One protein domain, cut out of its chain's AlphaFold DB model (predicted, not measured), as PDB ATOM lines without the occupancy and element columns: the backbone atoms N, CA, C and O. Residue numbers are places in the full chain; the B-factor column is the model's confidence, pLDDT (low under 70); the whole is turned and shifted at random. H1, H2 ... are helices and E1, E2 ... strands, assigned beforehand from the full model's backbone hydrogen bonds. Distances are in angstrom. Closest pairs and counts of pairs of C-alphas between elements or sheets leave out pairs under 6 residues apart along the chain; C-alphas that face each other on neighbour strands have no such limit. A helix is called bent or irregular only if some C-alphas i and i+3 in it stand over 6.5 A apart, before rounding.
ATOM      1  N   TRP A   3     -30.854  14.835  -2.718       75.31
ATOM      2  CA  TRP A   3     -31.250  15.844  -3.695       75.31
ATOM      3  C   TRP A   3     -30.072  16.781  -3.942       75.31
ATOM      4  O   TRP A   3     -29.833  17.707  -3.169       75.31
ATOM      5  N   SER A   4     -29.304  16.535  -5.004       76.94
ATOM      6  CA  SER A   4     -28.137  17.358  -5.368       76.94
ATOM      7  C   SER A   4     -27.122  17.542  -4.224       76.94
ATOM      8  O   SER A   4     -26.573  18.624  -4.039       76.94
ATOM      9  N   GLY A   5     -26.888  16.496  -3.429       78.44
ATOM     10  CA  GLY A   5     -26.001  16.512  -2.262       78.44
ATOM     11  C   GLY A   5     -26.706  16.780  -0.930       78.44
ATOM     12  O   GLY A   5     -26.118  16.521   0.120       78.44
ATOM     13  N   HIS A   6     -27.962  17.237  -0.939       82.44
ATOM     14  CA  HIS A   6     -28.752  17.401   0.278       82.44
ATOM     15  C   HIS A   6     -29.345  16.065   0.723       82.44
ATOM     16  O   HIS A   6     -30.150  15.460   0.010       82.44
ATOM     17  N   HIS A   7     -28.983  15.618   1.922       87.75
ATOM     18  CA  HIS A   7     -29.578  14.434   2.533       87.75
ATOM     19  C   HIS A   7     -30.883  14.826   3.214       87.75
ATOM     20  O   HIS A   7     -30.885  15.597   4.164       87.75
ATOM     21  N   VAL A   8     -31.999  14.330   2.692       89.19
ATOM     22  CA  VAL A   8     -33.331  14.667   3.201       89.19
ATOM     23  C   VAL A   8     -34.089  13.385   3.481       89.19
ATOM     24  O   VAL A   8     -34.162  12.490   2.626       89.19
ATOM     25  N   LYS A   9     -34.657  13.288   4.678       92.38
ATOM     26  CA  LYS A   9     -35.553  12.202   5.053       92.38
ATOM     27  C   LYS A   9     -36.987  12.638   4.776       92.38
ATOM     28  O   LYS A   9     -37.413  13.693   5.230       92.38
ATOM     29  N   LEU A  10     -37.702  11.825   4.004       92.69
ATOM     30  CA  LEU A  10     -39.119  12.019   3.718       92.69
ATOM     31  C   LEU A  10     -39.903  10.938   4.452       92.69
ATOM     32  O   LEU A  10     -39.606   9.754   4.286       92.69
ATOM     33  N   THR A  11     -40.888  11.343   5.248       94.12
ATOM     34  CA  THR A  11     -41.737  10.415   6.003       94.12
ATOM     35  C   THR A  11     -43.199  10.742   5.745       94.12
ATOM     36  O   THR A  11     -43.645  11.842   6.060       94.12
ATOM     37  N   TRP A  12     -43.966   9.793   5.204       95.19
ATOM     38  CA  TRP A  12     -45.418   9.940   5.110       95.19
ATOM     39  C   TRP A  12     -46.062   9.784   6.490       95.19
ATOM     40  O   TRP A  12     -45.881   8.770   7.168       95.19
ATOM     41  N   LEU A  13     -46.835  10.787   6.897       95.31
ATOM     42  CA  LEU A  13     -47.554  10.831   8.162       95.31
ATOM     43  C   LEU A  13     -49.068  10.908   7.886       95.31
ATOM     44  O   LEU A  13     -49.632  12.004   7.735       95.31
ATOM     45  N   PRO A  14     -49.765   9.757   7.815       94.12
ATOM     46  CA  PRO A  14     -51.186   9.732   7.501       94.12
ATOM     47  C   PRO A  14     -51.986  10.442   8.596       94.12
ATOM     48  O   PRO A  14     -51.833  10.157   9.784       94.12
ATOM     49  N   LYS A  15     -52.878  11.356   8.192       91.62
ATOM     50  CA  LYS A  15     -53.740  12.145   9.094       91.62
ATOM     51  C   LYS A  15     -52.982  12.923  10.185       91.62
ATOM     52  O   LYS A  15     -53.568  13.223  11.230       91.62
ATOM     53  N   LYS A  16     -51.706  13.259   9.966       92.06
ATOM     54  CA  LYS A  16     -50.920  14.098  10.879       92.06
ATOM     55  C   LYS A  16     -51.656  15.405  11.152       92.06
ATOM     56  O   LYS A  16     -51.996  16.143  10.241       92.06
ATOM     57  N   LYS A  17     -51.902  15.715  12.421       91.00
ATOM     58  CA  LYS A  17     -52.348  17.061  12.777       91.00
ATOM     59  C   LYS A  17     -51.159  18.006  12.653       91.00
ATOM     60  O   LYS A  17     -50.096  17.730  13.214       91.00
ATOM     61  N   ILE A  18     -51.349  19.055  11.862       89.56
ATOM     62  CA  ILE A  18     -50.427  20.176  11.750       89.56
ATOM     63  C   ILE A  18     -50.936  21.240  12.712       89.56
ATOM     64  O   ILE A  18     -52.012  21.802  12.502       89.56
ATOM     65  N   ASP A  19     -50.191  21.433  13.793       87.06
ATOM     66  CA  ASP A  19     -50.550  22.369  14.857       87.06
ATOM     67  C   ASP A  19     -49.971  23.769  14.584       87.06
ATOM     68  O   ASP A  19     -50.610  24.767  14.911       87.06
ATOM     69  N   ASP A  20     -48.816  23.843  13.907       89.31
ATOM     70  CA  ASP A  20     -48.218  25.083  13.413       89.31
ATOM     71  C   ASP A  20     -48.116  25.079  11.879       89.31
ATOM     72  O   ASP A  20     -47.364  24.318  11.271       89.31
ATOM     73  N   TYR A  21     -48.882  25.960  11.236       88.81
ATOM     74  CA  TYR A  21     -48.869  26.112   9.781       88.81
ATOM     75  C   TYR A  21     -47.633  26.862   9.265       88.81
ATOM     76  O   TYR A  21     -47.406  26.869   8.056       88.81
ATOM     77  N   SER A  22     -46.821  27.467  10.140       88.12
ATOM     78  CA  SER A  22     -45.553  28.098   9.754       88.12
ATOM     79  C   SER A  22     -44.520  27.081   9.246       88.12
ATOM     80  O   SER A  22     -43.666  27.419   8.427       88.12
ATOM     81  N   GLU A  23     -44.658  25.814   9.648       90.06
ATOM     82  CA  GLU A  23     -43.816  24.699   9.208       90.06
ATOM     83  C   GLU A  23     -44.289  24.088   7.873       90.06
ATOM     84  O   GLU A  23     -43.622  23.221   7.302       90.06
ATOM     85  N   VAL A  24     -45.438  24.526   7.341       91.75
ATOM     86  CA  VAL A  24     -45.974  24.030   6.067       91.75
ATOM     87  C   VAL A  24     -45.269  24.723   4.908       91.75
ATOM     88  O   VAL A  24     -45.447  25.908   4.639       91.75
ATOM     89  N   THR A  25     -44.484  23.944   4.177       90.56
ATOM     90  CA  THR A  25     -43.667  24.424   3.054       90.56
ATOM     91  C   THR A  25     -44.410  24.377   1.723       90.56
ATOM     92  O   THR A  25     -44.097  25.141   0.810       90.56
ATOM     93  N   SER A  26     -45.389  23.480   1.596       88.06
ATOM     94  CA  SER A  26     -46.234  23.342   0.409       88.06
ATOM     95  C   SER A  26     -47.533  22.600   0.723       88.06
ATOM     96  O   SER A  26     -47.650  21.898   1.731       88.06
ATOM     97  N   VAL A  27     -48.520  22.779  -0.154       86.44
ATOM     98  CA  VAL A  27     -49.812  22.095  -0.097       86.44
ATOM     99  C   VAL A  27     -50.120  21.532  -1.478       86.44
ATOM    100  O   VAL A  27     -50.096  22.274  -2.459       86.44
ATOM    101  N   HIS A  28     -50.462  20.251  -1.525       86.31
ATOM    102  CA  HIS A  28     -50.739  19.482  -2.733       86.31
ATOM    103  C   HIS A  28     -52.156  18.910  -2.688       86.31
ATOM    104  O   HIS A  28     -52.699  18.641  -1.606       86.31
ATOM    105  N   GLY A  29     -52.775  18.750  -3.856       86.56
ATOM    106  CA  GLY A  29     -54.144  18.277  -3.989       86.56
ATOM    107  C   GLY A  29     -54.314  17.310  -5.156       86.56
ATOM    108  O   GLY A  29     -54.006  17.637  -6.293       86.56
ATOM    109  N   VAL A  30     -54.903  16.147  -4.888       88.31
ATOM    110  CA  VAL A  30     -55.332  15.230  -5.952       88.31
ATOM    111  C   VAL A  30     -56.840  15.338  -6.111       88.31
ATOM    112  O   VAL A  30     -57.603  15.046  -5.180       88.31
ATOM    113  N   CYS A  31     -57.284  15.786  -7.282       90.81
ATOM    114  CA  CYS A  31     -58.692  16.028  -7.563       90.81
ATOM    115  C   CYS A  31     -59.298  14.853  -8.342       90.81
ATOM    116  O   CYS A  31     -58.862  14.539  -9.446       90.81
ATOM    117  N   PHE A  32     -60.327  14.222  -7.779       92.62
ATOM    118  CA  PHE A  32     -61.025  13.078  -8.357       92.62
ATOM    119  C   PHE A  32     -62.390  13.480  -8.913       92.62
ATOM    120  O   PHE A  32     -63.168  14.174  -8.257       92.62
ATOM    121  N   TYR A  33     -62.718  12.976 -10.100       93.44
ATOM    122  CA  TYR A  33     -64.046  13.056 -10.697       93.44
ATOM    123  C   TYR A  33     -64.446  11.695 -11.259       93.44
ATOM    124  O   TYR A  33     -63.825  11.186 -12.192       93.44
ATOM    125  N   LYS A  34     -65.506  11.100 -10.698       92.81
ATOM    126  CA  LYS A  34     -66.039   9.791 -11.130       92.81
ATOM    127  C   LYS A  34     -64.966   8.686 -11.198       92.81
ATOM    128  O   LYS A  34     -64.997   7.856 -12.096       92.81
ATOM    129  N   GLY A  35     -64.027   8.690 -10.252       91.44
ATOM    130  CA  GLY A  35     -62.930   7.716 -10.174       91.44
ATOM    131  C   GLY A  35     -61.663   8.096 -10.944       91.44
ATOM    132  O   GLY A  35     -60.620   7.523 -10.663       91.44
ATOM    133  N   ASN A  36     -61.718   9.096 -11.826       92.94
ATOM    134  CA  ASN A  36     -60.553   9.582 -12.568       92.94
ATOM    135  C   ASN A  36     -59.884  10.761 -11.860       92.94
ATOM    136  O   ASN A  36     -60.562  11.565 -11.220       92.94
ATOM    137  N   VAL A  37     -58.574  10.891 -12.033       91.81
ATOM    138  CA  VAL A  37     -57.767  12.016 -11.557       91.81
ATOM    139  C   VAL A  37     -57.780  13.137 -12.594       91.81
ATOM    140  O   VAL A  37     -57.664  12.893 -13.797       91.81
ATOM    141  N   LEU A  38     -57.943  14.374 -12.128       91.19
ATOM    142  CA  LEU A  38     -57.733  15.577 -12.922       91.19
ATOM    143  C   LEU A  38     -56.236  15.860 -13.029       91.19
ATOM    144  O   LEU A  38     -55.580  16.070 -12.013       91.19
ATOM    145  N   LEU A  39     -55.728  15.942 -14.254       88.81
ATOM    146  CA  LEU A  39     -54.407  16.502 -14.527       88.81
ATOM    147  C   LEU A  39     -54.553  17.761 -15.368       88.81
ATOM    148  O   LEU A  39     -55.355  17.806 -16.309       88.81
ATOM    149  N   VAL A  40     -53.734  18.764 -15.070       86.12
ATOM    150  CA  VAL A  40     -53.683  20.009 -15.837       86.12
ATOM    151  C   VAL A  40     -52.346  20.155 -16.538       86.12
ATOM    152  O   VAL A  40     -51.293  19.892 -15.962       86.12
ATOM    153  N   HIS A  41     -52.384  20.565 -17.803       84.88
ATOM    154  CA  HIS A  41     -51.182  20.869 -18.564       84.88
ATOM    155  C   HIS A  41     -50.817  22.327 -18.346       84.88
ATOM    156  O   HIS A  41     -51.473  23.227 -18.875       84.88
ATOM    157  N   VAL A  42     -49.741  22.548 -17.605       82.81
ATOM    158  CA  VAL A  42     -49.170  23.871 -17.398       82.81
ATOM    159  C   VAL A  42     -48.199  24.199 -18.532       82.81
ATOM    160  O   VAL A  42     -47.311  23.405 -18.856       82.81
ATOM    161  N   ASN A  43     -48.346  25.380 -19.134       79.69
ATOM    162  CA  ASN A  43     -47.515  25.810 -20.254       79.69
ATOM    163  C   ASN A  43     -46.015  25.749 -19.899       79.69
ATOM    164  O   ASN A  43     -45.574  26.332 -18.910       79.69
ATOM    165  N   GLY A  44     -45.233  25.018 -20.700       79.75
ATOM    166  CA  GLY A  44     -43.793  24.825 -20.490       79.75
ATOM    167  C   GLY A  44     -43.402  23.869 -19.351       79.75
ATOM    168  O   GLY A  44     -42.208  23.657 -19.152       79.75
ATOM    169  N   ARG A  45     -44.366  23.283 -18.621       74.94
ATOM    170  CA  ARG A  45     -44.122  22.358 -17.492       74.94
ATOM    171  C   ARG A  45     -44.791  20.985 -17.629       74.94
ATOM    172  O   ARG A  45     -44.487  20.102 -16.836       74.94
ATOM    173  N   GLY A  46     -45.658  20.779 -18.621       76.75
ATOM    174  CA  GLY A  46     -46.322  19.487 -18.831       76.75
ATOM    175  C   GLY A  46     -47.508  19.256 -17.890       76.75
ATOM    176  O   GLY A  46     -48.048  20.210 -17.317       76.75
ATOM    177  N   PHE A  47     -47.944  17.999 -17.768       73.00
ATOM    178  CA  PHE A  47     -49.066  17.623 -16.903       73.00
ATOM    179  C   PHE A  47     -48.620  17.474 -15.448       73.00
ATOM    180  O   PHE A  47     -47.652  16.770 -15.172       73.00
ATOM    181  N   ASN A  48     -49.350  18.111 -14.531       69.06
ATOM    182  CA  ASN A  48     -49.097  18.064 -13.091       69.06
ATOM    183  C   ASN A  48     -50.408  17.906 -12.303       69.06
ATOM    184  O   ASN A  48     -51.495  18.195 -12.821       69.06
ATOM    185  N   GLU A  49     -50.287  17.461 -11.051       64.38
ATOM    186  CA  GLU A  49     -51.356  17.546 -10.052       64.38
ATOM    187  C   GLU A  49     -51.566  19.006  -9.614       64.38
ATOM    188  O   GLU A  49     -50.668  19.849  -9.709       64.38
ATOM    189  N   GLU A  50     -52.770  19.335  -9.150       58.56
ATOM    190  CA  GLU A  50     -53.119  20.708  -8.785       58.56
ATOM    191  C   GLU A  50     -52.759  21.029  -7.331       58.56
ATOM    192  O   GLU A  50     -52.861  20.189  -6.439       58.56
ATOM    193  N   ALA A  51     -52.430  22.290  -7.029       59.25
ATOM    194  CA  ALA A  51     -52.466  22.720  -5.629       59.25
ATOM    195  C   ALA A  51     -53.902  23.056  -5.186       59.25
ATOM    196  O   ALA A  51     -54.806  23.345  -5.972       59.25
ATOM    197  N   LEU A  52     -54.123  23.013  -3.878       62.22
ATOM    198  CA  LEU A  52     -55.446  23.109  -3.264       62.22
ATOM    199  C   LEU A  52     -56.256  24.355  -3.685       62.22
ATOM    200  O   LEU A  52     -55.704  25.444  -3.838       62.22
ATOM    201  N   HIS A  53     -57.582  24.174  -3.779       51.75
ATOM    202  CA  HIS A  53     -58.690  25.130  -3.983       51.75
ATOM    203  C   HIS A  53     -58.480  26.301  -4.944       51.75
ATOM    204  O   HIS A  53     -59.208  26.399  -5.929       51.75
ATOM    205  N   ARG A  54     -57.551  27.213  -4.643       57.56
ATOM    206  CA  ARG A  54     -57.266  28.360  -5.498       57.56
ATOM    207  C   ARG A  54     -56.763  27.884  -6.861       57.56
ATOM    208  O   ARG A  54     -57.352  28.270  -7.860       57.56
ATOM    209  N   LYS A  55     -55.798  26.953  -6.900       60.66
ATOM    210  CA  LYS A  55     -55.357  26.385  -8.181       60.66
ATOM    211  C   LYS A  55     -56.397  25.446  -8.789       60.66
ATOM    212  O   LYS A  55     -56.657  25.571  -9.967       60.66
ATOM    213  N   ALA A  56     -57.103  24.612  -8.024       67.94
ATOM    214  CA  ALA A  56     -58.151  23.764  -8.620       67.94
ATOM    215  C   ALA A  56     -59.257  24.545  -9.369       67.94
ATOM    216  O   ALA A  56     -59.795  24.092 -10.382       67.94
ATOM    217  N   PHE A  57     -59.585  25.754  -8.905       61.62
ATOM    218  CA  PHE A  57     -60.472  26.649  -9.643       61.62
ATOM    219  C   PHE A  57     -59.748  27.391 -10.779       61.62
ATOM    220  O   PHE A  57     -60.225  27.350 -11.909       61.62
ATOM    221  N   GLU A  58     -58.616  28.045 -10.498       63.53
ATOM    222  CA  GLU A  58     -57.865  28.854 -11.476       63.53
ATOM    223  C   GLU A  58     -57.302  28.002 -12.630       63.53
ATOM    224  O   GLU A  58     -57.411  28.345 -13.802       63.53
ATOM    225  N   GLU A  59     -56.739  26.847 -12.319       64.12
ATOM    226  CA  GLU A  59     -56.011  25.977 -13.239       64.12
ATOM    227  C   GLU A  59     -56.881  24.834 -13.769       64.12
ATOM    228  O   GLU A  59     -56.721  24.440 -14.927       64.12
ATOM    229  N   GLY A  60     -57.833  24.358 -12.967       71.12
ATOM    230  CA  GLY A  60     -58.673  23.203 -13.280       71.12
ATOM    231  C   GLY A  60     -60.092  23.531 -13.677       71.12
ATOM    232  O   GLY A  60     -60.729  22.704 -14.327       71.12
ATOM    233  N   TYR A  61     -60.608  24.715 -13.324       83.62
ATOM    234  CA  TYR A  61     -62.016  25.092 -13.480       83.62
ATOM    235  C   TYR A  61     -62.964  24.052 -12.860       83.62
ATOM    236  O   TYR A  61     -63.946  23.628 -13.483       83.62
ATOM    237  N   VAL A  62     -62.659  23.604 -11.639       87.06
ATOM    238  CA  VAL A  62     -63.487  22.645 -10.894       87.06
ATOM    239  C   VAL A  62     -63.810  23.127  -9.481       87.06
ATOM    240  O   VAL A  62     -63.063  23.888  -8.866       87.06
ATOM    241  N   LYS A  63     -64.945  22.673  -8.945       89.31
ATOM    242  CA  LYS A  63     -65.325  22.851  -7.535       89.31
ATOM    243  C   LYS A  63     -65.699  21.517  -6.916       89.31
ATOM    244  O   LYS A  63     -66.127  20.593  -7.603       89.31
ATOM    245  N   GLY A  64     -65.567  21.419  -5.600       89.69
ATOM    246  CA  GLY A  64     -65.706  20.149  -4.907       89.69
ATOM    247  C   GLY A  64     -65.397  20.226  -3.424       89.69
ATOM    248  O   GLY A  64     -65.222  21.309  -2.862       89.69
ATOM    249  N   HIS A  65     -65.365  19.063  -2.787       90.25
ATOM    250  CA  HIS A  65     -65.125  18.926  -1.355       90.25
ATOM    251  C   HIS A  65     -63.729  18.382  -1.109       90.25
ATOM    252  O   HIS A  65     -63.370  17.332  -1.639       90.25
ATOM    253  N   ILE A  66     -62.955  19.091  -0.293       89.94
ATOM    254  CA  ILE A  66     -61.609  18.671   0.081       89.94
ATOM    255  C   ILE A  66     -61.627  17.852   1.364       89.94
ATOM    256  O   ILE A  66     -62.406  18.091   2.289       89.94
ATOM    257  N   LYS A  67     -60.704  16.908   1.436       91.81
ATOM    258  CA  LYS A  67     -60.421  16.113   2.614       91.81
ATOM    259  C   LYS A  67     -58.918  16.063   2.802       91.81
ATOM    260  O   LYS A  67     -58.191  15.625   1.917       91.81
ATOM    261  N   TYR A  68     -58.463  16.492   3.970       92.62
ATOM    262  CA  TYR A  68     -57.076  16.307   4.368       92.62
ATOM    263  C   TYR A  68     -56.768  14.812   4.525       92.62
ATOM    264  O   TYR A  68     -57.538  14.091   5.171       92.62
ATOM    265  N   ILE A  69     -55.669  14.345   3.927       94.06
ATOM    266  CA  ILE A  69     -55.282  12.924   3.949       94.06
ATOM    267  C   ILE A  69     -54.020  12.663   4.779       94.06
ATOM    268  O   ILE A  69     -53.927  11.622   5.434       94.06
ATOM    269  N   GLY A  70     -53.101  13.621   4.848       94.50
ATOM    270  CA  GLY A  70     -51.861  13.492   5.608       94.50
ATOM    271  C   GLY A  70     -50.817  14.504   5.162       94.50
ATOM    272  O   GLY A  70     -51.113  15.434   4.411       94.50
ATOM    273  N   ALA A  71     -49.598  14.344   5.658       95.44
ATOM    274  CA  ALA A  71     -48.474  15.176   5.262       95.44
ATOM    275  C   ALA A  71     -47.214  14.333   5.090       95.44
ATOM    276  O   ALA A  71     -47.028  13.347   5.799       95.44
ATOM    277  N   ILE A  72     -46.336  14.756   4.186       94.56
ATOM    278  CA  ILE A  72     -44.944  14.307   4.181       94.56
ATOM    279  C   ILE A  72     -44.157  15.245   5.095       94.56
ATOM    280  O   ILE A  72     -44.154  16.458   4.882       94.56
ATOM    281  N   GLU A  73     -43.490  14.687   6.099       95.06
ATOM    282  CA  GLU A  73     -42.433  15.374   6.837       95.06
ATOM    283  C   GLU A  73     -41.161  15.382   5.989       95.06
ATOM    284  O   GLU A  73     -40.698  14.334   5.532       95.06
ATOM    285  N   VAL A  74     -40.610  16.572   5.789       93.94
ATOM    286  CA  VAL A  74     -39.337  16.839   5.128       93.94
ATOM    287  C   VAL A  74     -38.340  17.192   6.219       93.94
ATOM    288  O   VAL A  74     -38.359  18.301   6.752       93.94
ATOM    289  N   ASN A  75     -37.495  16.232   6.579       94.38
ATOM    290  CA  ASN A  75     -36.556  16.354   7.683       94.38
ATOM    291  C   ASN A  75     -35.117  16.494   7.153       94.38
ATOM    292  O   ASN A  75     -34.624  15.651   6.391       94.38
ATOM    293  N   HIS A  76     -34.462  17.584   7.556       93.19
ATOM    294  CA  HIS A  76     -33.097  17.953   7.188       93.19
ATOM    295  C   HIS A  76     -32.079  17.792   8.332       93.19
ATOM    296  O   HIS A  76     -30.968  18.296   8.201       93.19
ATOM    297  N   GLU A  77     -32.407  17.114   9.436       94.25
ATOM    298  CA  GLU A  77     -31.499  16.934  10.583       94.25
ATOM    299  C   GLU A  77     -30.156  16.304  10.180       94.25
ATOM    300  O   GLU A  77     -29.103  16.738  10.640       94.25
ATOM    301  N   ASP A  78     -30.186  15.359   9.236       90.50
ATOM    302  CA  ASP A  78     -28.993  14.685   8.708       90.50
ATOM    303  C   ASP A  78     -28.393  15.388   7.472       90.50
ATOM    304  O   ASP A  78     -27.540  14.827   6.780       90.50
ATOM    305  N   ASN A  79     -28.849  16.599   7.136       90.88
ATOM    306  CA  ASN A  79     -28.402  17.332   5.954       90.88
ATOM    307  C   ASN A  79     -27.184  18.214   6.285       90.88
ATOM    308  O   ASN A  79     -27.361  19.324   6.792       90.88
ATOM    309  N   PRO A  80     -25.947  17.819   5.927       88.12
ATOM    310  CA  PRO A  80     -24.758  18.622   6.231       88.12
ATOM    311  C   PRO A  80     -24.733  19.966   5.488       88.12
ATOM    312  O   PRO A  80     -23.948  20.846   5.826       88.12
ATOM    313  N   LEU A  81     -25.579  20.121   4.465       91.25
ATOM    314  CA  LEU A  81     -25.709  21.329   3.655       91.25
ATOM    315  C   LEU A  81     -26.929  22.176   4.059       91.25
ATOM    316  O   LEU A  81     -27.329  23.065   3.305       91.25
ATOM    317  N   PHE A  82     -27.572  21.889   5.198       90.62
ATOM    318  CA  PHE A  82     -28.715  22.673   5.661       90.62
ATOM    319  C   PHE A  82     -28.309  24.119   5.980       90.62
ATOM    320  O   PHE A  82     -27.347  24.372   6.703       90.62
ATOM    321  N   ASN A  83     -29.079  25.077   5.460       89.56
ATOM    322  CA  ASN A  83     -28.887  26.497   5.724       89.56
ATOM    323  C   ASN A  83     -29.990  27.014   6.654       89.56
ATOM    324  O   ASN A  83     -31.105  27.272   6.204       89.56
ATOM    325  N   ALA A  84     -29.651  27.237   7.925       88.19
ATOM    326  CA  ALA A  84     -30.582  27.746   8.933       88.19
ATOM    327  C   ALA A  84     -31.094  29.177   8.661       88.19
ATOM    328  O   ALA A  84     -32.128  29.562   9.192       88.19
ATOM    329  N   GLY A  85     -30.394  29.965   7.835       88.38
ATOM    330  CA  GLY A  85     -30.866  31.275   7.363       88.38
ATOM    331  C   GLY A  85     -31.669  31.209   6.059       88.38
ATOM    332  O   GLY A  85     -31.996  32.247   5.486       88.38
ATOM    333  N   GLY A  86     -31.916  30.004   5.537       85.69
ATOM    334  CA  GLY A  86     -32.652  29.774   4.302       85.69
ATOM    335  C   GLY A  86     -34.167  29.911   4.461       85.69
ATOM    336  O   GLY A  86     -34.699  30.161   5.536       85.69
ATOM    337  N   LYS A  87     -34.883  29.721   3.347       84.81
ATOM    338  CA  LYS A  87     -36.352  29.811   3.298       84.81
ATOM    339  C   LYS A  87     -37.062  28.615   3.953       84.81
ATOM    340  O   LYS A  87     -38.228  28.735   4.312       84.81
ATOM    341  N   TYR A  88     -36.395  27.465   4.045       85.25
ATOM    342  CA  TYR A  88     -36.999  26.215   4.504       85.25
ATOM    343  C   TYR A  88     -36.588  25.898   5.947       85.25
ATOM    344  O   TYR A  88     -35.411  26.068   6.278       85.25
ATOM    345  N   PRO A  89     -37.526  25.434   6.793       91.56
ATOM    346  CA  PRO A  89     -37.222  25.033   8.160       91.56
ATOM    347  C   PRO A  89     -36.395  23.740   8.187       91.56
ATOM    348  O   PRO A  89     -36.292  23.024   7.190       91.56
ATOM    349  N   LEU A  90     -35.822  23.429   9.354       93.69
ATOM    350  CA  LEU A  90     -35.086  22.177   9.570       93.69
ATOM    351  C   LEU A  90     -35.997  20.952   9.399       93.69
ATOM    352  O   LEU A  90     -35.601  19.953   8.802       93.69
ATOM    353  N   ILE A  91     -37.226  21.061   9.901       94.62
ATOM    354  CA  ILE A  91     -38.307  20.106   9.680       94.62
ATOM    355  C   ILE A  91     -39.472  20.897   9.103       94.62
ATOM    356  O   ILE A  91     -39.916  21.878   9.695       94.62
ATOM    357  N   GLY A  92     -39.933  20.501   7.923       94.31
ATOM    358  CA  GLY A  92     -41.078  21.111   7.260       94.31
ATOM    359  C   GLY A  92     -42.091  20.066   6.829       94.31
ATOM    360  O   GLY A  92     -41.784  18.881   6.740       94.31
ATOM    361  N   TYR A  93     -43.300  20.510   6.513       94.25
ATOM    362  CA  TYR A  93     -44.377  19.623   6.087       94.25
ATOM    363  C   TYR A  93     -44.891  20.000   4.707       94.25
ATOM    364  O   TYR A  93     -45.046  21.177   4.374       94.25
ATOM    365  N   GLN A  94     -45.173  18.981   3.903       92.62
ATOM    366  CA  GLN A  94     -45.940  19.103   2.670       92.62
ATOM    367  C   GLN A  94     -47.304  18.475   2.920       92.62
ATOM    368  O   GLN A  94     -47.392  17.276   3.185       92.62
ATOM    369  N   MET A  95     -48.363  19.279   2.917       92.25
ATOM    370  CA  MET A  95     -49.710  18.789   3.213       92.25
ATOM    371  C   MET A  95     -50.371  18.243   1.958       92.25
ATOM    372  O   MET A  95     -50.334  18.889   0.917       92.25
ATOM    373  N   PHE A  96     -51.042  17.103   2.083       91.38
ATOM    374  CA  PHE A  96     -51.758  16.472   0.986       91.38
ATOM    375  C   PHE A  96     -53.254  16.424   1.274       91.38
ATOM    376  O   PHE A  96     -53.713  16.083   2.374       91.38
ATOM    377  N   TYR A  97     -54.020  16.751   0.244       90.81
ATOM    378  CA  TYR A  97     -55.470  16.728   0.248       90.81
ATOM    379  C   TYR A  97     -55.982  15.910  -0.928       90.81
ATOM    380  O   TYR A  97     -55.391  15.874  -2.003       90.81
ATOM    381  N   ARG A  98     -57.149  15.308  -0.730       91.19
ATOM    382  CA  ARG A  98     -57.957  14.740  -1.801       91.19
ATOM    383  C   ARG A  98     -59.187  15.606  -1.996       91.19
ATOM    384  O   ARG A  98     -59.853  15.940  -1.016       91.19
ATOM    385  N   MET A  99     -59.508  15.935  -3.236       91.62
ATOM    386  CA  MET A  99     -60.723  16.659  -3.582       91.62
ATOM    387  C   MET A  99     -61.671  15.753  -4.359       91.62
ATOM    388  O   MET A  99     -61.277  15.166  -5.356       91.62
ATOM    389  N   GLU A 100     -62.926  15.667  -3.931       94.00
ATOM    390  CA  GLU A 100     -64.005  15.064  -4.717       94.00
ATOM    391  C   GLU A 100     -64.732  16.166  -5.487       94.00
ATOM    392  O   GLU A 100     -65.388  17.029  -4.890       94.00
ATOM    393  N   ILE A 101     -64.603  16.154  -6.810       92.88
ATOM    394  CA  ILE A 101     -65.160  17.176  -7.694       92.88
ATOM    395  C   ILE A 101     -66.676  17.003  -7.803       92.88
ATOM    396  O   ILE A 101     -67.182  15.931  -8.133       92.88
ATOM    397  N   GLN A 102     -67.394  18.096  -7.550       93.50
ATOM    398  CA  GLN A 102     -68.853  18.196  -7.626       93.50
ATOM    399  C   GLN A 102     -69.310  18.951  -8.881       93.50
ATOM    400  O   GLN A 102     -70.372  18.660  -9.425       93.50
ATOM    401  N   GLU A 103     -68.508  19.903  -9.364       92.62
ATOM    402  CA  GLU A 103     -68.845  20.749 -10.509       92.62
ATOM    403  C   GLU A 103     -67.626  20.928 -11.423       92.62
ATOM    404  O   GLU A 103     -66.551  21.322 -10.965       92.62
ATOM    405  N   CYS A 104     -67.813  20.677 -12.722       91.44
ATOM    406  CA  CYS A 104     -66.835  20.971 -13.768       91.44
ATOM    407  C   CYS A 104     -67.311  22.187 -14.566       91.44
ATOM    408  O   CYS A 104     -68.315  22.110 -15.275       91.44
ATOM    409  N   LEU A 105     -66.586  23.299 -14.476       89.62
ATOM    410  CA  LEU A 105     -66.922  24.544 -15.164       89.62
ATOM    411  C   LEU A 105     -66.340  24.571 -16.587       89.62
ATOM    412  O   LEU A 105     -65.414  23.801 -16.886       89.62
ATOM    413  N   PRO A 106     -66.851  25.443 -17.478       88.12
ATOM    414  CA  PRO A 106     -66.243  25.687 -18.782       88.12
ATOM    415  C   PRO A 106     -64.783  26.106 -18.620       88.12
ATOM    416  O   PRO A 106     -64.487  27.037 -17.883       88.12
ATOM    417  N   PHE A 107     -63.872  25.407 -19.291       86.88
ATOM    418  CA  PHE A 107     -62.443  25.668 -19.167       86.88
ATOM    419  C   PHE A 107     -62.038  26.835 -20.073       86.88
ATOM    420  O   PHE A 107     -62.003  26.672 -21.295       86.88
ATOM    421  N   LEU A 108     -61.756  28.000 -19.484       85.31
ATOM    422  CA  LEU A 108     -61.500  29.233 -20.241       85.31
ATOM    423  C   LEU A 108     -60.015  29.480 -20.559       85.31
ATOM    424  O   LEU A 108     -59.723  30.347 -21.375       85.31
ATOM    425  N   ARG A 109     -59.085  28.691 -19.991       81.12
ATOM    426  CA  ARG A 109     -57.623  28.801 -20.226       81.12
ATOM    427  C   ARG A 109     -57.035  30.179 -19.888       81.12
ATOM    428  O   ARG A 109     -56.088  30.627 -20.524       81.12
ATOM    429  N   GLU A 110     -57.611  30.871 -18.910       77.69
ATOM    430  CA  GLU A 110     -57.215  32.248 -18.564       77.69
ATOM    431  C   GLU A 110     -55.921  32.329 -17.732       77.69
ATOM    432  O   GLU A 110     -55.393  33.421 -17.524       77.69
ATOM    433  N   TYR A 111     -55.401  31.188 -17.272       77.56
ATOM    434  CA  TYR A 111     -54.234  31.093 -16.392       77.56
ATOM    435  C   TYR A 111     -53.086  30.316 -17.059       77.56
ATOM    436  O   TYR A 111     -52.976  30.256 -18.282       77.56
ATOM    437  N   GLU A 112     -52.186  29.732 -16.263       79.81
ATOM    438  CA  GLU A 112     -51.006  29.021 -16.767       79.81
ATOM    439  C   GLU A 112     -51.314  27.674 -17.442       79.81
ATOM    440  O   GLU A 112     -50.430  27.082 -18.069       79.81
ATOM    441  N   THR A 113     -52.558  27.193 -17.346       80.56
ATOM    442  CA  THR A 113     -52.979  25.899 -17.885       80.56
ATOM    443  C   THR A 113     -53.640  25.999 -19.255       80.56
ATOM    444  O   THR A 113     -54.579  26.759 -19.489       80.56
ATOM    445  N   ILE A 114     -53.163  25.171 -20.185       85.25
ATOM    446  CA  ILE A 114     -53.609  25.168 -21.588       85.25
ATOM    447  C   ILE A 114     -54.603  24.041 -21.892       85.25
ATOM    448  O   ILE A 114     -55.429  24.148 -22.808       85.25
ATOM    449  N   SER A 115     -54.571  22.967 -21.103       86.44
ATOM    450  CA  SER A 115     -55.523  21.861 -21.171       86.44
ATOM    451  C   SER A 115     -55.699  21.193 -19.810       86.44
ATOM    452  O   SER A 115     -54.881  21.355 -18.907       86.44
ATOM    453  N   ARG A 116     -56.778  20.417 -19.687       89.44
ATOM    454  CA  ARG A 116     -57.019  19.496 -18.578       89.44
ATOM    455  C   ARG A 116     -57.484  18.157 -19.130       89.44
ATOM    456  O   ARG A 116     -58.181  18.131 -20.150       89.44
ATOM    457  N   ILE A 117     -57.109  17.074 -18.472       89.88
ATOM    458  CA  ILE A 117     -57.494  15.711 -18.838       89.88
ATOM    459  C   ILE A 117     -57.967  14.952 -17.604       89.88
ATOM    460  O   ILE A 117     -57.599  15.278 -16.477       89.88
ATOM    461  N   TRP A 118     -58.781  13.931 -17.845       91.94
ATOM    462  CA  TRP A 118     -59.200  12.966 -16.838       91.94
ATOM    463  C   TRP A 118     -58.493  11.660 -17.133       91.94
ATOM    464  O   TRP A 118     -58.581  11.170 -18.260       91.94
ATOM    465  N   VAL A 119     -57.800  11.118 -16.144       91.69
ATOM    466  CA  VAL A 119     -57.012   9.899 -16.314       91.69
ATOM    467  C   VAL A 119     -57.343   8.899 -15.225       91.69
ATOM    468  O   VAL A 119     -57.659   9.273 -14.096       91.69
ATOM    469  N   GLU A 120     -57.270   7.621 -15.568       92.81
ATOM    470  CA  GLU A 120     -57.333   6.553 -14.576       92.81
ATOM    471  C   GLU A 120     -56.133   6.690 -13.615       92.81
ATOM    472  O   GLU A 120     -55.023   6.979 -14.084       92.81
ATOM    473  N   PRO A 121     -56.324   6.525 -12.292       90.00
ATOM    474  CA  PRO A 121     -55.258   6.700 -11.303       90.00
ATOM    475  C   PRO A 121     -53.998   5.881 -11.609       90.00
ATOM    476  O   PRO A 121     -52.881   6.356 -11.427       90.00
ATOM    477  N   GLU A 122     -54.169   4.671 -12.135       89.31
ATOM    478  CA  GLU A 122     -53.091   3.742 -12.473       89.31
ATOM    479  C   GLU A 122     -52.215   4.254 -13.625       89.31
ATOM    480  O   GLU A 122     -51.071   3.825 -13.776       89.31
ATOM    481  N   VAL A 123     -52.740   5.175 -14.438       88.19
ATOM    482  CA  VAL A 123     -52.049   5.741 -15.601       88.19
ATOM    483  C   VAL A 123     -51.294   7.025 -15.235       88.19
ATOM    484  O   VAL A 123     -50.356   7.405 -15.934       88.19
ATOM    485  N   VAL A 124     -51.639   7.670 -14.114       85.75
ATOM    486  CA  VAL A 124     -51.033   8.933 -13.651       85.75
ATOM    487  C   VAL A 124     -49.496   8.898 -13.663       85.75
ATOM    488  O   VAL A 124     -48.919   9.799 -14.278       85.75
ATOM    489  N   PRO A 125     -48.804   7.870 -13.118       84.50
ATOM    490  CA  PRO A 125     -47.336   7.842 -13.084       84.50
ATOM    491  C   PRO A 125     -46.666   7.843 -14.465       84.50
ATOM    492  O   PRO A 125     -45.485   8.156 -14.571       84.50
ATOM    493  N   TYR A 126     -47.403   7.482 -15.519       84.56
ATOM    494  CA  TYR A 126     -46.904   7.443 -16.895       84.56
ATOM    495  C   TYR A 126     -47.179   8.740 -17.671       84.56
ATOM    496  O   TYR A 126     -46.713   8.882 -18.801       84.56
ATOM    497  N   ILE A 127     -47.967   9.656 -17.099       81.62
ATOM    498  CA  ILE A 127     -48.418  10.892 -17.755       81.62
ATOM    499  C   ILE A 127     -47.810  12.130 -17.101       81.62
ATOM    500  O   ILE A 127     -47.512  13.094 -17.806       81.62
ATOM    501  N   ILE A 128     -47.670  12.135 -15.774       80.56
ATOM    502  CA  ILE A 128     -47.188  13.315 -15.057       80.56
ATOM    503  C   ILE A 128     -45.712  13.583 -15.350       80.56
ATOM    504  O   ILE A 128     -44.898  12.670 -15.474       80.56
ATOM    505  N   ASN A 129     -45.369  14.865 -15.411       71.69
ATOM    506  CA  ASN A 129     -43.995  15.343 -15.555       71.69
ATOM    507  C   ASN A 129     -43.340  15.622 -14.188       71.69
ATOM    508  O   ASN A 129     -42.360  16.366 -14.115       71.69
ATOM    509  N   ASP A 130     -43.904  15.065 -13.114       64.81
ATOM    510  CA  ASP A 130     -43.539  15.383 -11.737       64.81
ATOM    511  C   ASP A 130     -42.384  14.512 -11.212       64.81
ATOM    512  O   ASP A 130     -42.076  13.440 -11.736       64.81
ATOM    513  N   HIS A 131     -41.732  14.988 -10.156       55.78
ATOM    514  CA  HIS A 131     -40.679  14.261  -9.457       55.78
ATOM    515  C   HIS A 131     -41.252  13.083  -8.643       55.78
ATOM    516  O   HIS A 131     -42.377  13.140  -8.157       55.78
ATOM    517  N   GLU A 132     -40.438  12.042  -8.415       57.53
ATOM    518  CA  GLU A 132     -40.785  10.763  -7.746       57.53
ATOM    519  C   GLU A 132     -41.436  10.875  -6.342       57.53
ATOM    520  O   GLU A 132     -41.841   9.868  -5.765       57.53
ATOM    521  N   ILE A 133     -41.561  12.078  -5.769       53.81
ATOM    522  CA  ILE A 133     -42.183  12.332  -4.459       53.81
ATOM    523  C   ILE A 133     -43.673  11.963  -4.452       53.81
ATOM    524  O   ILE A 133     -44.163  11.470  -3.436       53.81
ATOM    525  N   SER A 134     -44.382  12.148  -5.568       54.31
ATOM    526  CA  SER A 134     -45.809  11.813  -5.688       54.31
ATOM    527  C   SER A 134     -46.101  10.314  -5.523       54.31
ATOM    528  O   SER A 134     -47.216   9.947  -5.169       54.31
ATOM    529  N   GLN A 135     -45.100   9.437  -5.677       58.91
ATOM    530  CA  GLN A 135     -45.251   7.990  -5.465       58.91
ATOM    531  C   GLN A 135     -45.254   7.569  -3.983       58.91
ATOM    532  O   GLN A 135     -45.461   6.394  -3.681       58.91
ATOM    533  N   LEU A 136     -44.982   8.488  -3.050       56.19
ATOM    534  CA  LEU A 136     -44.889   8.193  -1.613       56.19
ATOM    535  C   LEU A 136     -46.223   8.323  -0.855       56.19
ATOM    536  O   LEU A 136     -46.250   8.031   0.345       56.19
TER     537      LEU A 136
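What this domain is: This is residues 3 to 136 of the 137 residues of the protein "DNA mismatch repair protein MutT" of Lysinibacillus sp. FJAT-14222 (UniProt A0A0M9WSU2). The core is a long, strongly twisted sheet: E1, E5, E6 and E2 lie side by side in a long slab built on the bent hairpin E5 and E6, and at one end E2 folds back into E3, which runs crosswise between E4 and E7. H1 and H2 cover opposite faces near that end, H3 only grazes the sheet, and the loop of residues 76 to 90 lies at the other end. The printed part has 134 residues, with named elements in the order E1 E2 E3 E4 H1 E5 E6 E7 H2 H3; the branched sheet is mixed, with E2 and E6 parallel and its other neighbour pairs antiparallel. The class is mixed, helices and strands; the whole is compact, with a radius of gyration of the C-alphas of 16.1 A, and only just elongated, spanning 48 by 31 by 28 A.

Where its parts are: Find C-alpha 62 at (-63.487, 22.645, -10.894); from there E5, residues 62 to 75, runs 33.3 A and bends by 84 degrees at residue 65. E6, residues 91 to 104, runs 36.9 A to C-alpha 104 at (-66.835, 20.971, -13.768) and bends by 66 degrees at residue 101. E2, residues 24 to 33, measures 27.0 A and E3, residues 36 to 42, 18.9 A. Look next for E1 at residues 9 to 14, E4 at 46 to 48 and E7 at 113 to 119. The helices are H1, residues 54 to 58, H2, residues 121 to 126, and H3, residues 132 to 136, which ends at C-alpha 136 (-44.889, 8.193, -1.613). H2 is irregular: C-alphas 122 and 125 are 7.1 A apart.

How they stand to each other: In the hairpin E5 and E6, look at N 67 and O 98, 2.8 A apart. E1 lies on the other side of E5 from E6, with N 11 and O 73 at 3.0 A. Beside E6, parallel E2 has N 30 and O 97 at 2.9 A. E2, E3 and E4 form a meander, each strand the antiparallel neighbour of the one before: N 38 and O 31 are 2.8 A apart, N 42 and O 46 2.9 A. E7 is on the other side of E3, with N 39 and O 117 at 3.0 A. H1 is on the sheet at a height of 7.0 A, only just over E3, where 3 of its 5 C-alphas fall. On the opposite face H2, at a height of 9.1 A, runs along E3, at 7 degrees on the local plane; their closest C-alphas, Val 37 and Pro 121, are 5.9 A apart. Within H1 the O i to N i+4 pair is within hydrogen-bond range; H2 has 0 of 2 and H3 0 of 1, against 2 of 3 and 2 of 2 O i to N i+3 pairs.

The domain as a whole: The C-alphas farthest apart, Pro 80 and Pro 106, are 49.0 A apart. The printed part has no cut, and the link E5 to E6 is long, with 15 residues. Confidence is under 70 at residues 48 to 59 and 130 to 136.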